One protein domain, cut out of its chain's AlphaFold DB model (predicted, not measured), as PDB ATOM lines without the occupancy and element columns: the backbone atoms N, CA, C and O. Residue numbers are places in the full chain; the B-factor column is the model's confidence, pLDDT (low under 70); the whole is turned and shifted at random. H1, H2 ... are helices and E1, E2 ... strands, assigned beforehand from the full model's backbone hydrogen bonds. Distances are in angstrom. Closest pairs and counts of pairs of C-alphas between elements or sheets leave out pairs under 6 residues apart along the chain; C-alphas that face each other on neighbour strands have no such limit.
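What this domain is: This is residues 91 to 193 of the 836 residues of the protein "Poly [ADP-ribose] polymerase" of Aquila chrysaetos chrysaetos (UniProt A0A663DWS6). What does the model look like? It is a two-part, elongated shape: a larger lobe, where the three-stranded sheet E1 E3 E2 has H3 packed along one face and H1 at one end, and a looser, smaller part of E4, H4, H5 and E5. E4 runs out from the larger lobe as an arm, and the chain folds back through H4 and H5 to E5, which comes in beside H1. What is it made of? The printed part has 103 residues, with five named helices and five named strands in the order E1 H1 H2 E2 E3 H3 E4 H4 H5 E5; the class is mixed, and the sheet is antiparallel. How dense is it? It is loose, with a radius of gyration of the C-alphas of 16.2 A and spans of 53 by 29 by 21 A.

How they stand to each other: How is the sheet paired? E3, residues 131 to 137, is the inner strand, antiparallel to E1, residues 91 to 96, with N 93 and O 134 at 2.9 A, and to E2, residues 119 to 124, with N 122 and O 133 at 2.9 A. E2 and E3 form a hairpin. Which helices are on it? H3, residues 138 to 152, lies over E1 and E3 at a height over the sheet of 8.4 A, along the strands at 13 degrees to E3 on the local plane; the closest C-alphas of H3 and E3 are those of Cys 141 and Val 134, 5.9 A apart. H1, residues 99 to 108, is also on the sheet, and with H3 it gives two layers, helices on one face of a sheet. H2, residues 110 to 114, is only just not on it, with 4 pairs of C-alphas within 10 A; E1, H1 H2 and E2 form a split strand-helix-strand unit, two strands running the same way with E3 between them, its crossover right-handed. What lies beyond H1? The closest C-alphas of H1 and E5, residues 190 to 192, are those of Gly 100 and Asp 192, 5.5 A apart. E5 is near E4, residues 155 to 162, while H5, residues 174 to 187, is apart from E4; H4, residues 167 to 170, is close to H5 but not clearly touching, with the C-alphas of Phe 170 and Gly 176 closest at 5.3 A. Are the helix backbones complete? Every O i to N i+4 pair is within hydrogen-bond range in H1, H2 and H5, and 10 of 11 are in H3; H4 is too short for such a pair.

Where its parts are: Where does the first element begin, and the last one end? E1 begins at C-alpha 91, (60.163, 57.571, -154.925), and E5 ends at C-alpha 192, (71.710, 40.382, -178.687). How long are the longer elements? From first to last C-alpha, E4 measures 21.8 A, H3 21.0 A, H5 19.9 A and E3 19.3 A.

The domain as a whole: How far does it reach? The two C-alphas farthest apart are those of Gly 139 and Pro 165, 53.4 A, and residues 160 to 166, of which 160 to 162 belong to E4, stand free. Is anything cut, loosely linked or uncertain? The printed part has no cut; the link from E2 to E3 is short and the other links are tight. The mean pLDDT of the printed part is 84.5, and residues 126 to 128 are under 70.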
ATOM      1  N   ASP A  91      60.349  59.012-154.982       74.44
ATOM      2  CA  ASP A  91      60.163  57.571-154.925       74.44
ATOM      3  C   ASP A  91      61.071  56.930-155.977       74.44
ATOM      4  O   ASP A  91      61.137  57.425-157.106       74.44
ATOM      5  N   GLU A  92      61.780  55.861-155.616       81.00
ATOM      6  CA  GLU A  92      62.655  55.123-156.530       81.00
ATOM      7  C   GLU A  92      62.074  53.735-156.803       81.00
ATOM      8  O   GLU A  92      62.097  52.856-155.942       81.00
ATOM      9  N   ALA A  93      61.589  53.525-158.027       82.88
ATOM     10  CA  ALA A  93      61.146  52.222-158.506       82.88
ATOM     11  C   ALA A  93      62.182  51.618-159.466       82.88
ATOM     12  O   ALA A  93      62.750  52.312-160.310       82.88
ATOM     13  N   LEU A  94      62.410  50.309-159.357       85.00
ATOM     14  CA  LEU A  94      63.217  49.535-160.299       85.00
ATOM     15  C   LEU A  94      62.286  48.705-161.185       85.00
ATOM     16  O   LEU A  94      61.532  47.876-160.677       85.00
ATOM     17  N   VAL A  95      62.366  48.904-162.499       86.44
ATOM     18  CA  VAL A  95      61.705  48.062-163.502       86.44
ATOM     19  C   VAL A  95      62.766  47.131-164.096       86.44
ATOM     20  O   VAL A  95      63.556  47.598-164.921       86.44
ATOM     21  N   PRO A  96      62.845  45.854-163.680       84.12
ATOM     22  CA  PRO A  96      63.809  44.913-164.242       84.12
ATOM     23  C   PRO A  96      63.469  44.584-165.704       84.12
ATOM     24  O   PRO A  96      62.295  44.482-166.064       84.12
ATOM     25  N   ALA A  97      64.497  44.404-166.532       84.38
ATOM     26  CA  ALA A  97      64.374  44.035-167.942       84.38
ATOM     27  C   ALA A  97      65.570  43.186-168.393       84.38
ATOM     28  O   ALA A  97      66.669  43.336-167.864       84.38
ATOM     29  N   GLU A  98      65.382  42.341-169.408       83.50
ATOM     30  CA  GLU A  98      66.503  41.678-170.091       83.50
ATOM     31  C   GLU A  98      67.366  42.730-170.828       83.50
ATOM     32  O   GLU A  98      66.793  43.668-171.397       83.50
ATOM     33  N   PRO A  99      68.712  42.612-170.863       84.44
ATOM     34  CA  PRO A  99      69.594  43.616-171.474       84.44
ATOM     35  C   PRO A  99      69.229  43.975-172.922       84.44
ATOM     36  O   PRO A  99      69.072  45.154-173.241       84.44
ATOM     37  N   GLY A 100      68.993  42.988-173.791       83.81
ATOM     38  CA  GLY A 100      68.540  43.234-175.161       83.81
ATOM     39  C   GLY A 100      67.149  43.875-175.267       83.81
ATOM     40  O   GLY A 100      66.941  44.717-176.140       83.81
ATOM     41  N   ALA A 101      66.219  43.588-174.348       85.00
ATOM     42  CA  ALA A 101      64.915  44.262-174.289       85.00
ATOM     43  C   ALA A 101      65.044  45.729-173.833       85.00
ATOM     44  O   ALA A 101      64.364  46.612-174.360       85.00
ATOM     45  N   LEU A 102      65.961  46.006-172.899       86.31
ATOM     46  CA  LEU A 102      66.331  47.360-172.489       86.31
ATOM     47  C   LEU A 102      66.952  48.135-173.667       86.31
ATOM     48  O   LEU A 102      66.467  49.218-173.998       86.31
ATOM     49  N   ARG A 103      67.947  47.555-174.357       85.12
ATOM     50  CA  ARG A 103      68.568  48.109-175.580       85.12
ATOM     51  C   ARG A 103      67.529  48.358-176.684       85.12
ATOM     52  O   ARG A 103      67.561  49.402-177.337       85.12
ATOM     53  N   TYR A 104      66.569  47.449-176.863       87.06
ATOM     54  CA  TYR A 104      65.470  47.590-177.822       87.06
ATOM     55  C   TYR A 104      64.584  48.808-177.518       87.06
ATOM     56  O   TYR A 104      64.362  49.644-178.398       87.06
ATOM     57  N   LEU A 105      64.133  48.969-176.267       86.56
ATOM     58  CA  LEU A 105      63.335  50.133-175.866       86.56
ATOM     59  C   LEU A 105      64.136  51.443-175.953       86.56
ATOM     60  O   LEU A 105      63.616  52.428-176.478       86.56
ATOM     61  N   GLN A 106      65.405  51.453-175.525       84.56
ATOM     62  CA  GLN A 106      66.295  52.613-175.678       84.56
ATOM     63  C   GLN A 106      66.411  53.070-177.146       84.56
ATOM     64  O   GLN A 106      66.443  54.270-177.405       84.56
ATOM     65  N   ARG A 107      66.477  52.128-178.100       85.00
ATOM     66  CA  ARG A 107      66.751  52.392-179.525       85.00
ATOM     67  C   ARG A 107      65.506  52.696-180.360       85.00
ATOM     68  O   ARG A 107      65.579  53.532-181.255       85.00
ATOM     69  N   HIS A 108      64.381  52.035-180.086       84.00
ATOM     70  CA  HIS A 108      63.151  52.160-180.886       84.00
ATOM     71  C   HIS A 108      62.069  53.032-180.237       84.00
ATOM     72  O   HIS A 108      61.185  53.520-180.938       84.00
ATOM     73  N   TYR A 109      62.152  53.282-178.927       83.94
ATOM     74  CA  TYR A 109      61.185  54.093-178.176       83.94
ATOM     75  C   TYR A 109      61.830  55.327-177.521       83.94
ATOM     76  O   TYR A 109      61.230  55.918-176.626       83.94
ATOM     77  N   GLN A 110      63.015  55.761-177.973       82.50
ATOM     78  CA  GLN A 110      63.782  56.857-177.362       82.50
ATOM     79  C   GLN A 110      62.957  58.141-177.153       82.50
ATOM     80  O   GLN A 110      62.906  58.660-176.038       82.50
ATOM     81  N   ASP A 111      62.264  58.616-178.194       82.56
ATOM     82  CA  ASP A 111      61.413  59.815-178.129       82.56
ATOM     83  C   ASP A 111      60.249  59.650-177.139       82.56
ATOM     84  O   ASP A 111      59.877  60.583-176.430       82.56
ATOM     85  N   LEU A 112      59.681  58.443-177.067       81.81
ATOM     86  CA  LEU A 112      58.560  58.115-176.192       81.81
ATOM     87  C   LEU A 112      59.010  58.015-174.727       81.81
ATOM     88  O   LEU A 112      58.333  58.558-173.855       81.81
ATOM     89  N   LEU A 113      60.179  57.426-174.459       82.06
ATOM     90  CA  LEU A 113      60.813  57.404-173.138       82.06
ATOM     91  C   LEU A 113      61.181  58.821-172.669       82.06
ATOM     92  O   LEU A 113      60.910  59.179-171.525       82.06
ATOM     93  N   ALA A 114      61.723  59.655-173.563       80.69
ATOM     94  CA  ALA A 114      62.039  61.057-173.288       80.69
ATOM     95  C   ALA A 114      60.792  61.949-173.115       80.69
ATOM     96  O   ALA A 114      60.891  63.035-172.545       80.69
ATOM     97  N   SER A 115      59.619  61.510-173.590       78.56
ATOM     98  CA  SER A 115      58.362  62.263-173.473       78.56
ATOM     99  C   SER A 115      57.652  62.118-172.121       78.56
ATOM    100  O   SER A 115      56.695  62.852-171.867       78.56
ATOM    101  N   ILE A 116      58.090  61.193-171.256       80.31
ATOM    102  CA  ILE A 116      57.456  60.920-169.959       80.31
ATOM    103  C   ILE A 116      57.694  62.115-169.011       80.31
ATOM    104  O   ILE A 116      58.838  62.383-168.638       80.31
ATOM    105  N   PRO A 117      56.648  62.862-168.608       70.06
ATOM    106  CA  PRO A 117      56.826  64.095-167.852       70.06
ATOM    107  C   PRO A 117      57.072  63.830-166.363       70.06
ATOM    108  O   PRO A 117      56.486  62.927-165.768       70.06
ATOM    109  N   GLU A 118      57.870  64.701-165.738       71.44
ATOM    110  CA  GLU A 118      58.018  64.809-164.273       71.44
ATOM    111  C   GLU A 118      58.573  63.540-163.574       71.44
ATOM    112  O   GLU A 118      58.427  63.376-162.361       71.44
ATOM    113  N   VAL A 119      59.251  62.670-164.333       82.56
ATOM    114  CA  VAL A 119      59.969  61.470-163.871       82.56
ATOM    115  C   VAL A 119      61.321  61.400-164.586       82.56
ATOM    116  O   VAL A 119      61.403  61.682-165.779       82.56
ATOM    117  N   SER A 120      62.387  61.018-163.884       81.19
ATOM    118  CA  SER A 120      63.689  60.696-164.474       81.19
ATOM    119  C   SER A 120      63.852  59.188-164.655       81.19
ATOM    120  O   SER A 120      63.628  58.413-163.725       81.19
ATOM    121  N   LEU A 121      64.272  58.787-165.857       84.06
ATOM    122  CA  LEU A 121      64.595  57.407-166.207       84.06
ATOM    123  C   LEU A 121      66.107  57.253-166.371       84.06
ATOM    124  O   LEU A 121      66.727  57.949-167.175       84.06
ATOM    125  N   LEU A 122      66.686  56.324-165.618       82.12
ATOM    126  CA  LEU A 122      68.097  55.954-165.680       82.12
ATOM    127  C   LEU A 122      68.190  54.470-166.060       82.12
ATOM    128  O   LEU A 122      67.799  53.629-165.246       82.12
ATOM    129  N   PRO A 123      68.667  54.114-167.269       82.94
ATOM    130  CA  PRO A 123      68.937  52.720-167.592       82.94
ATOM    131  C   PRO A 123      70.061  52.191-166.692       82.94
ATOM    132  O   PRO A 123      71.030  52.896-166.402       82.94
ATOM    133  N   LEU A 124      69.912  50.951-166.242       82.25
ATOM    134  CA  LEU A 124      70.911  50.197-165.499       82.25
ATOM    135  C   LEU A 124      71.321  48.993-166.345       82.25
ATOM    136  O   LEU A 124      70.473  48.190-166.732       82.25
ATOM    137  N   GLU A 125      72.619  48.879-166.605       75.00
ATOM    138  CA  GLU A 125      73.248  47.738-167.267       75.00
ATOM    139  C   GLU A 125      74.369  47.240-166.343       75.00
ATOM    140  O   GLU A 125      75.328  47.962-166.071       75.00
ATOM    141  N   GLY A 126      74.206  46.033-165.799       68.00
ATOM    142  CA  GLY A 126      75.126  45.400-164.856       68.00
ATOM    143  C   GLY A 126      74.755  43.933-164.634       68.00
ATOM    144  O   GLY A 126      73.600  43.560-164.830       68.00
ATOM    145  N   GLU A 127      75.731  43.109-164.246       58.59
ATOM    146  CA  GLU A 127      75.620  41.638-164.274       58.59
ATOM    147  C   GLU A 127      74.503  41.085-163.366       58.59
ATOM    148  O   GLU A 127      73.786  40.174-163.772       58.59
ATOM    149  N   ASP A 128      74.291  41.678-162.183       64.31
ATOM    150  CA  ASP A 128      73.229  41.270-161.248       64.31
ATOM    151  C   ASP A 128      71.856  41.921-161.528       64.31
ATOM    152  O   ASP A 128      70.822  41.405-161.099       64.31
ATOM    153  N   VAL A 129      71.825  43.102-162.166       74.25
ATOM    154  CA  VAL A 129      70.614  43.935-162.308       74.25
ATOM    155  C   VAL A 129      70.649  44.752-163.604       74.25
ATOM    156  O   VAL A 129      71.341  45.768-163.692       74.25
ATOM    157  N   ALA A 130      69.797  44.375-164.559       80.25
ATOM    158  CA  ALA A 130      69.478  45.164-165.749       80.25
ATOM    159  C   ALA A 130      68.033  45.702-165.695       80.25
ATOM    160  O   ALA A 130      67.126  45.042-165.175       80.25
ATOM    161  N   GLY A 131      67.803  46.917-166.206       86.25
ATOM    162  CA  GLY A 131      66.468  47.528-166.230       86.25
ATOM    163  C   GLY A 131      66.454  49.057-166.266       86.25
ATOM    164  O   GLY A 131      67.435  49.697-166.636       86.25
ATOM    165  N   PHE A 132      65.339  49.658-165.848       86.38
ATOM    166  CA  PHE A 132      65.211  51.103-165.631       86.38
ATOM    167  C   PHE A 132      65.060  51.420-164.139       86.38
ATOM    168  O   PHE A 132      64.150  50.913-163.480       86.38
ATOM    169  N   ARG A 133      65.890  52.329-163.618       86.81
ATOM    170  CA  ARG A 133      65.606  53.065-162.379       86.81
ATOM    171  C   ARG A 133      64.715  54.261-162.715       86.81
ATOM    172  O   ARG A 133      65.026  55.041-163.615       86.81
ATOM    173  N   VAL A 134      63.622  54.392-161.978       88.50
ATOM    174  CA  VAL A 134      62.551  55.371-162.171       88.50
ATOM    175  C   VAL A 134      62.483  56.240-160.919       88.50
ATOM    176  O   VAL A 134      62.144  55.733-159.852       88.50
ATOM    177  N   SER A 135      62.822  57.525-161.025       84.06
ATOM    178  CA  SER A 135      62.900  58.447-159.880       84.06
ATOM    179  C   SER A 135      62.098  59.732-160.106       84.06
ATOM    180  O   SER A 135      62.135  60.323-161.183       84.06
ATOM    181  N   GLY A 136      61.322  60.168-159.110       85.00
ATOM    182  CA  GLY A 136      60.308  61.219-159.288       85.00
ATOM    183  C   GLY A 136      59.205  61.170-158.224       85.00
ATOM    184  O   GLY A 136      59.374  60.550-157.180       85.00
ATOM    185  N   GLU A 137      58.068  61.832-158.450       82.31
ATOM    186  CA  GLU A 137      56.965  61.841-157.472       82.31
ATOM    187  C   GLU A 137      56.242  60.478-157.416       82.31
ATOM    188  O   GLU A 137      55.853  59.947-158.456       82.31
ATOM    189  N   THR A 138      55.988  59.948-156.213       74.31
ATOM    190  CA  THR A 138      55.446  58.595-155.927       74.31
ATOM    191  C   THR A 138      54.307  58.134-156.848       74.31
ATOM    192  O   THR A 138      54.321  57.021-157.370       74.31
ATOM    193  N   GLY A 139      53.314  58.995-157.100       77.38
ATOM    194  CA  GLY A 139      52.185  58.660-157.979       77.38
ATOM    195  C   GLY A 139      52.562  58.512-159.460       77.38
ATOM    196  O   GLY A 139      51.928  57.739-160.176       77.38
ATOM    197  N   ARG A 140      53.599  59.224-159.919       81.19
ATOM    198  CA  ARG A 140      54.107  59.169-161.297       81.19
ATOM    199  C   ARG A 140      55.167  58.090-161.485       81.19
ATOM    200  O   ARG A 140      55.129  57.434-162.517       81.19
ATOM    201  N   CYS A 141      56.044  57.845-160.506       82.56
ATOM    202  CA  CYS A 141      57.009  56.738-160.573       82.56
ATOM    203  C   CYS A 141      56.310  55.400-160.782       82.56
ATOM    204  O   CYS A 141      56.689  54.644-161.671       82.56
ATOM    205  N   ARG A 142      55.230  55.148-160.034       84.00
ATOM    206  CA  ARG A 142      54.424  53.941-160.216       84.00
ATOM    207  C   ARG A 142      53.772  53.869-161.598       84.00
ATOM    208  O   ARG A 142      53.901  52.851-162.261       84.00
ATOM    209  N   ALA A 143      53.142  54.949-162.064       84.44
ATOM    210  CA  ALA A 143      52.519  54.977-163.390       84.44
ATOM    211  C   ALA A 143      53.540  54.801-164.535       84.44
ATOM    212  O   ALA A 143      53.249  54.126-165.518       84.44
ATOM    213  N   ALA A 144      54.743  55.368-164.397       85.62
ATOM    214  CA  ALA A 144      55.846  55.175-165.334       85.62
ATOM    215  C   ALA A 144      56.404  53.743-165.272       85.62
ATOM    216  O   ALA A 144      56.703  53.173-166.316       85.62
ATOM    217  N   ALA A 145      56.491  53.134-164.086       85.19
ATOM    218  CA  ALA A 145      56.901  51.743-163.921       85.19
ATOM    219  C   ALA A 145      55.887  50.761-164.536       85.19
ATOM    220  O   ALA A 145      56.276  49.920-165.344       85.19
ATOM    221  N   ASP A 146      54.593  50.927-164.238       87.69
ATOM    222  CA  ASP A 146      53.497  50.145-164.825       87.69
ATOM    223  C   ASP A 146      53.492  50.282-166.369       87.69
ATOM    224  O   ASP A 146      53.297  49.304-167.095       87.69
ATOM    225  N   PHE A 147      53.774  51.484-166.894       87.25
ATOM    226  CA  PHE A 147      53.888  51.752-168.334       87.25
ATOM    227  C   PHE A 147      55.120  51.099-168.976       87.25
ATOM    228  O   PHE A 147      54.989  50.437-170.004       87.25
ATOM    229  N   LEU A 148      56.304  51.223-168.368       86.94
ATOM    230  CA  LEU A 148      57.530  50.563-168.832       86.94
ATOM    231  C   LEU A 148      57.383  49.039-168.821       86.94
ATOM    232  O   LEU A 148      57.797  48.379-169.770       86.94
ATOM    233  N   GLN A 149      56.740  48.478-167.797       87.44
ATOM    234  CA  GLN A 149      56.472  47.045-167.714       87.44
ATOM    235  C   GLN A 149      55.442  46.592-168.764       87.44
ATOM    236  O   GLN A 149      55.594  45.519-169.348       87.44
ATOM    237  N   SER A 150      54.455  47.435-169.097       87.44
ATOM    238  CA  SER A 150      53.562  47.196-170.238       87.44
ATOM    239  C   SER A 150      54.278  47.284-171.592       87.44
ATOM    240  O   SER A 150      53.913  46.535-172.492       87.44
ATOM    241  N   LEU A 151      55.269  48.170-171.759       86.12
ATOM    242  CA  LEU A 151      56.083  48.266-172.979       86.12
ATOM    243  C   LEU A 151      57.009  47.056-173.130       86.12
ATOM    244  O   LEU A 151      57.055  46.468-174.207       86.12
ATOM    245  N   LEU A 152      57.682  46.636-172.056       85.31
ATOM    246  CA  LEU A 152      58.470  45.399-172.024       85.31
ATOM    247  C   LEU A 152      57.612  44.186-172.414       85.31
ATOM    248  O   LEU A 152      58.051  43.369-173.216       85.31
ATOM    249  N   GLY A 153      56.352  44.130-171.969       81.62
ATOM    250  CA  GLY A 153      55.378  43.115-172.389       81.62
ATOM    251  C   GLY A 153      54.977  43.131-173.878       81.62
ATOM    252  O   GLY A 153      54.269  42.223-174.307       81.62
ATOM    253  N   THR A 154      55.404  44.123-174.672       84.75
ATOM    254  CA  THR A 154      55.235  44.139-176.146       84.75
ATOM    255  C   THR A 154      56.472  43.659-176.912       84.75
ATOM    256  O   THR A 154      56.381  43.405-178.117       84.75
ATOM    257  N   VAL A 155      57.615  43.517-176.230       86.38
ATOM    258  CA  VAL A 155      58.861  43.017-176.813       86.38
ATOM    259  C   VAL A 155      58.850  41.492-176.757       86.38
ATOM    260  O   VAL A 155      58.843  40.897-175.682       86.38
ATOM    261  N   GLY A 156      58.846  40.846-177.920       82.75
ATOM    262  CA  GLY A 156      59.074  39.409-178.025       82.75
ATOM    263  C   GLY A 156      60.571  39.112-178.063       82.75
ATOM    264  O   GLY A 156      61.291  39.718-178.862       82.75
ATOM    265  N   SER A 157      61.024  38.163-177.239       86.12
ATOM    266  CA  SER A 157      62.356  37.561-177.336       86.12
ATOM    267  C   SER A 157      62.292  36.199-178.042       86.12
ATOM    268  O   SER A 157      61.414  35.377-177.774       86.12
ATOM    269  N   GLN A 158      63.216  35.951-178.975       86.81
ATOM    270  CA  GLN A 158      63.378  34.655-179.644       86.81
ATOM    271  C   GLN A 158      64.840  34.206-179.607       86.81
ATOM    272  O   GLN A 158      65.720  34.877-180.141       86.81
ATOM    273  N   LEU A 159      65.080  33.022-179.048       87.75
ATOM    274  CA  LEU A 159      66.385  32.371-179.047       87.75
ATOM    275  C   LEU A 159      66.621  31.616-180.368       87.75
ATOM    276  O   LEU A 159      65.819  30.765-180.757       87.75
ATOM    277  N   VAL A 160      67.732  31.905-181.045       88.88
ATOM    278  CA  VAL A 160      68.152  31.287-182.315       88.88
ATOM    279  C   VAL A 160      69.497  30.590-182.114       88.88
ATOM    280  O   VAL A 160      70.415  31.175-181.551       88.88
ATOM    281  N   THR A 161      69.638  29.342-182.574       90.19
ATOM    282  CA  THR A 161      70.905  28.587-182.495       90.19
ATOM    283  C   THR A 161      71.556  28.476-183.872       90.19
ATOM    284  O   THR A 161      71.148  27.650-184.687       90.19
ATOM    285  N   LEU A 162      72.598  29.268-184.109       90.31
ATOM    286  CA  LEU A 162      73.395  29.256-185.337       90.31
ATOM    287  C   LEU A 162      74.497  28.190-185.242       90.31
ATOM    288  O   LEU A 162      75.107  28.015-184.185       90.31
ATOM    289  N   ARG A 163      74.768  27.469-186.339       90.94
ATOM    290  CA  ARG A 163      75.751  26.364-186.377       90.94
ATOM    291  C   ARG A 163      76.630  26.413-187.628       90.94
ATOM    292  O   ARG A 163      76.438  25.632-188.558       90.94
ATOM    293  N   PHE A 164      77.611  27.312-187.634       90.38
ATOM    294  CA  PHE A 164      78.550  27.502-188.744       90.38
ATOM    295  C   PHE A 164      79.998  27.540-188.228       90.38
ATOM    296  O   PHE A 164      80.220  28.087-187.147       90.38
ATOM    297  N   PRO A 165      80.995  27.000-188.962       90.00
ATOM    298  CA  PRO A 165      82.366  26.935-188.461       90.00
ATOM    299  C   PRO A 165      82.937  28.309-188.088       90.00
ATOM    300  O   PRO A 165      82.967  29.217-188.920       90.00
ATOM    301  N   GLY A 166      83.365  28.462-186.833       87.56
ATOM    302  CA  GLY A 166      83.904  29.717-186.295       87.56
ATOM    303  C   GLY A 166      82.910  30.873-186.107       87.56
ATOM    304  O   GLY A 166      83.341  32.021-185.967       87.56
ATOM    305  N   ILE A 167      81.595  30.619-186.091       90.62
ATOM    306  CA  ILE A 167      80.556  31.659-185.950       90.62
ATOM    307  C   ILE A 167      80.744  32.558-184.713       90.62
ATOM    308  O   ILE A 167      80.520  33.767-184.800       90.62
ATOM    309  N   ALA A 168      81.234  32.009-183.594       88.50
ATOM    310  CA  ALA A 168      81.482  32.763-182.358       88.50
ATOM    311  C   ALA A 168      82.551  33.862-182.509       88.50
ATOM    312  O   ALA A 168      82.504  34.874-181.810       88.50
ATOM    313  N   ARG A 169      83.495  33.688-183.443       90.12
ATOM    314  CA  ARG A 169      84.460  34.723-183.833       90.12
ATOM    315  C   ARG A 169      83.812  35.731-184.779       90.12
ATOM    316  O   ARG A 169      83.850  36.934-184.528       90.12
ATOM    317  N   PHE A 170      83.181  35.237-185.843       90.38
ATOM    318  CA  PHE A 170      82.698  36.071-186.945       90.38
ATOM    319  C   PHE A 170      81.661  37.118-186.526       90.38
ATOM    320  O   PHE A 170      81.714  38.248-187.008       90.38
ATOM    321  N   LEU A 171      80.760  36.785-185.595       89.81
ATOM    322  CA  LEU A 171      79.762  37.732-185.077       89.81
ATOM    323  C   LEU A 171      80.367  38.862-184.225       89.81
ATOM    324  O   LEU A 171      79.730  39.904-184.069       89.81
ATOM    325  N   ARG A 172      81.587  38.691-183.698       87.44
ATOM    326  CA  ARG A 172      82.325  39.736-182.963       87.44
ATOM    327  C   ARG A 172      83.203  40.585-183.888       87.44
ATOM    328  O   ARG A 172      83.412  41.764-183.612       87.44
ATOM    329  N   ASP A 173      83.679  40.010-184.992       89.00
ATOM    330  CA  ASP A 173      84.450  40.726-186.011       89.00
ATOM    331  C   ASP A 173      83.582  41.716-186.815       89.00
ATOM    332  O   ASP A 173      82.361  41.587-186.944       89.00
ATOM    333  N   LYS A 174      84.239  42.715-187.423       87.44
ATOM    334  CA  LYS A 174      83.606  43.810-188.195       87.44
ATOM    335  C   LYS A 174      82.655  43.307-189.296       87.44
ATOM    336  O   LYS A 174      81.677  43.980-189.613       87.44
ATOM    337  N   GLY A 175      82.944  42.136-189.875       87.00
ATOM    338  CA  GLY A 175      82.120  41.497-190.903       87.00
ATOM    339  C   GLY A 175      80.746  41.066-190.388       87.00
ATOM    340  O   GLY A 175      79.735  41.461-190.970       87.00
ATOM    341  N   GLY A 176      80.696  40.317-189.282       89.12
ATOM    342  CA  GLY A 176      79.436  39.908-188.660       89.12
ATOM    343  C   GLY A 176      78.676  41.092-188.074       89.12
ATOM    344  O   GLY A 176      77.489  41.241-188.346       89.12
ATOM    345  N   GLN A 177      79.365  42.003-187.378       90.19
ATOM    346  CA  GLN A 177      78.760  43.226-186.831       90.19
ATOM    347  C   GLN A 177      78.042  44.074-187.898       90.19
ATOM    348  O   GLN A 177      76.944  44.568-187.652       90.19
ATOM    349  N   SER A 178      78.605  44.187-189.107       92.06
ATOM    350  CA  SER A 178      77.961  44.883-190.231       92.06
ATOM    351  C   SER A 178      76.675  44.190-190.709       92.06
ATOM    352  O   SER A 178      75.678  44.856-190.988       92.06
ATOM    353  N   ILE A 179      76.658  42.850-190.747       90.56
ATOM    354  CA  ILE A 179      75.465  42.060-191.109       90.56
ATOM    355  C   ILE A 179      74.374  42.221-190.043       90.56
ATOM    356  O   ILE A 179      73.218  42.466-190.385       90.56
ATOM    357  N   LEU A 180      74.741  42.153-188.760       90.81
ATOM    358  CA  LEU A 180      73.813  42.357-187.647       90.81
ATOM    359  C   LEU A 180      73.173  43.749-187.714       90.81
ATOM    360  O   LEU A 180      71.953  43.848-187.778       90.81
ATOM    361  N   GLN A 181      73.970  44.815-187.826       89.88
ATOM    362  CA  GLN A 181      73.464  46.192-187.932       89.88
ATOM    363  C   GLN A 181      72.576  46.411-189.172       89.88
ATOM    364  O   GLN A 181      71.599  47.167-189.117       89.88
ATOM    365  N   GLN A 182      72.870  45.739-190.292       90.44
ATOM    366  CA  GLN A 182      72.028  45.768-191.490       90.44
ATOM    367  C   GLN A 182      70.673  45.070-191.264       90.44
ATOM    368  O   GLN A 182      69.654  45.546-191.764       90.44
ATOM    369  N   LEU A 183      70.636  43.970-190.509       88.81
ATOM    370  CA  LEU A 183      69.398  43.261-190.172       88.81
ATOM    371  C   LEU A 183      68.576  44.022-189.121       88.81
ATOM    372  O   LEU A 183      67.391  44.251-189.349       88.81
ATOM    373  N   GLU A 184      69.206  44.502-188.046       89.62
ATOM    374  CA  GLU A 184      68.584  45.357-187.023       89.62
ATOM    375  C   GLU A 184      67.883  46.572-187.644       89.62
ATOM    376  O   GLU A 184      66.724  46.859-187.352       89.62
ATOM    377  N   SER A 185      68.569  47.283-188.545       87.19
ATOM    378  CA  SER A 185      68.018  48.475-189.202       87.19
ATOM    379  C   SER A 185      66.943  48.160-190.248       87.19
ATOM    380  O   SER A 185      66.015  48.952-190.420       87.19
ATOM    381  N   ARG A 186      67.022  47.004-190.922       86.88
ATOM    382  CA  ARG A 186      66.027  46.550-191.907       86.88
ATOM    383  C   ARG A 186      64.739  46.032-191.265       86.88
ATOM    384  O   ARG A 186      63.665  46.292-191.801       86.88
ATOM    385  N   PHE A 187      64.847  45.291-190.165       85.62
ATOM    386  CA  PHE A 187      63.721  44.625-189.503       85.62
ATOM    387  C   PHE A 187      63.241  45.341-188.230       85.62
ATOM    388  O   PHE A 187      62.215  44.952-187.684       85.62
ATOM    389  N   GLN A 188      63.936  46.402-187.798       85.38
ATOM    390  CA  GLN A 188      63.687  47.138-186.552       85.38
ATOM    391  C   GLN A 188      63.678  46.213-185.328       85.38
ATOM    392  O   GLN A 188      62.747  46.220-184.531       85.38
ATOM    393  N   CYS A 189      64.734  45.411-185.211       87.50
ATOM    394  CA  CYS A 189      65.001  44.527-184.083       87.50
ATOM    395  C   CYS A 189      66.359  44.862-183.446       87.50
ATOM    396  O   CYS A 189      67.173  45.574-184.038       87.50
ATOM    397  N   VAL A 190      66.609  44.328-182.253       88.06
ATOM    398  CA  VAL A 190      67.943  44.260-181.639       88.06
ATOM    399  C   VAL A 190      68.391  42.803-181.633       88.06
ATOM    400  O   VAL A 190      67.602  41.914-181.304       88.06
ATOM    401  N   ILE A 191      69.642  42.557-182.024       88.94
ATOM    402  CA  ILE A 191      70.216  41.208-182.086       88.94
ATOM    403  C   ILE A 191      71.273  41.078-180.993       88.94
ATOM    404  O   ILE A 191      72.382  41.593-181.126       88.94
ATOM    405  N   ASP A 192      70.908  40.411-179.902       87.19
ATOM    406  CA  ASP A 192      71.710  40.382-178.687       87.19
ATOM    407  C   ASP A 192      72.722  39.229-178.685       87.19
ATOM    408  O   ASP A 192      72.409  38.095-179.066       87.19
ATOM    409  N   LEU A 193      73.946  39.546-178.260       86.44
ATOM    410  CA  LEU A 193      75.118  38.660-178.292       86.44
ATOM    411  C   LEU A 193      75.656  38.330-176.888       86.44
ATOM    412  O   LEU A 193      76.723  37.720-176.761       86.44
TER     413      LEU A 193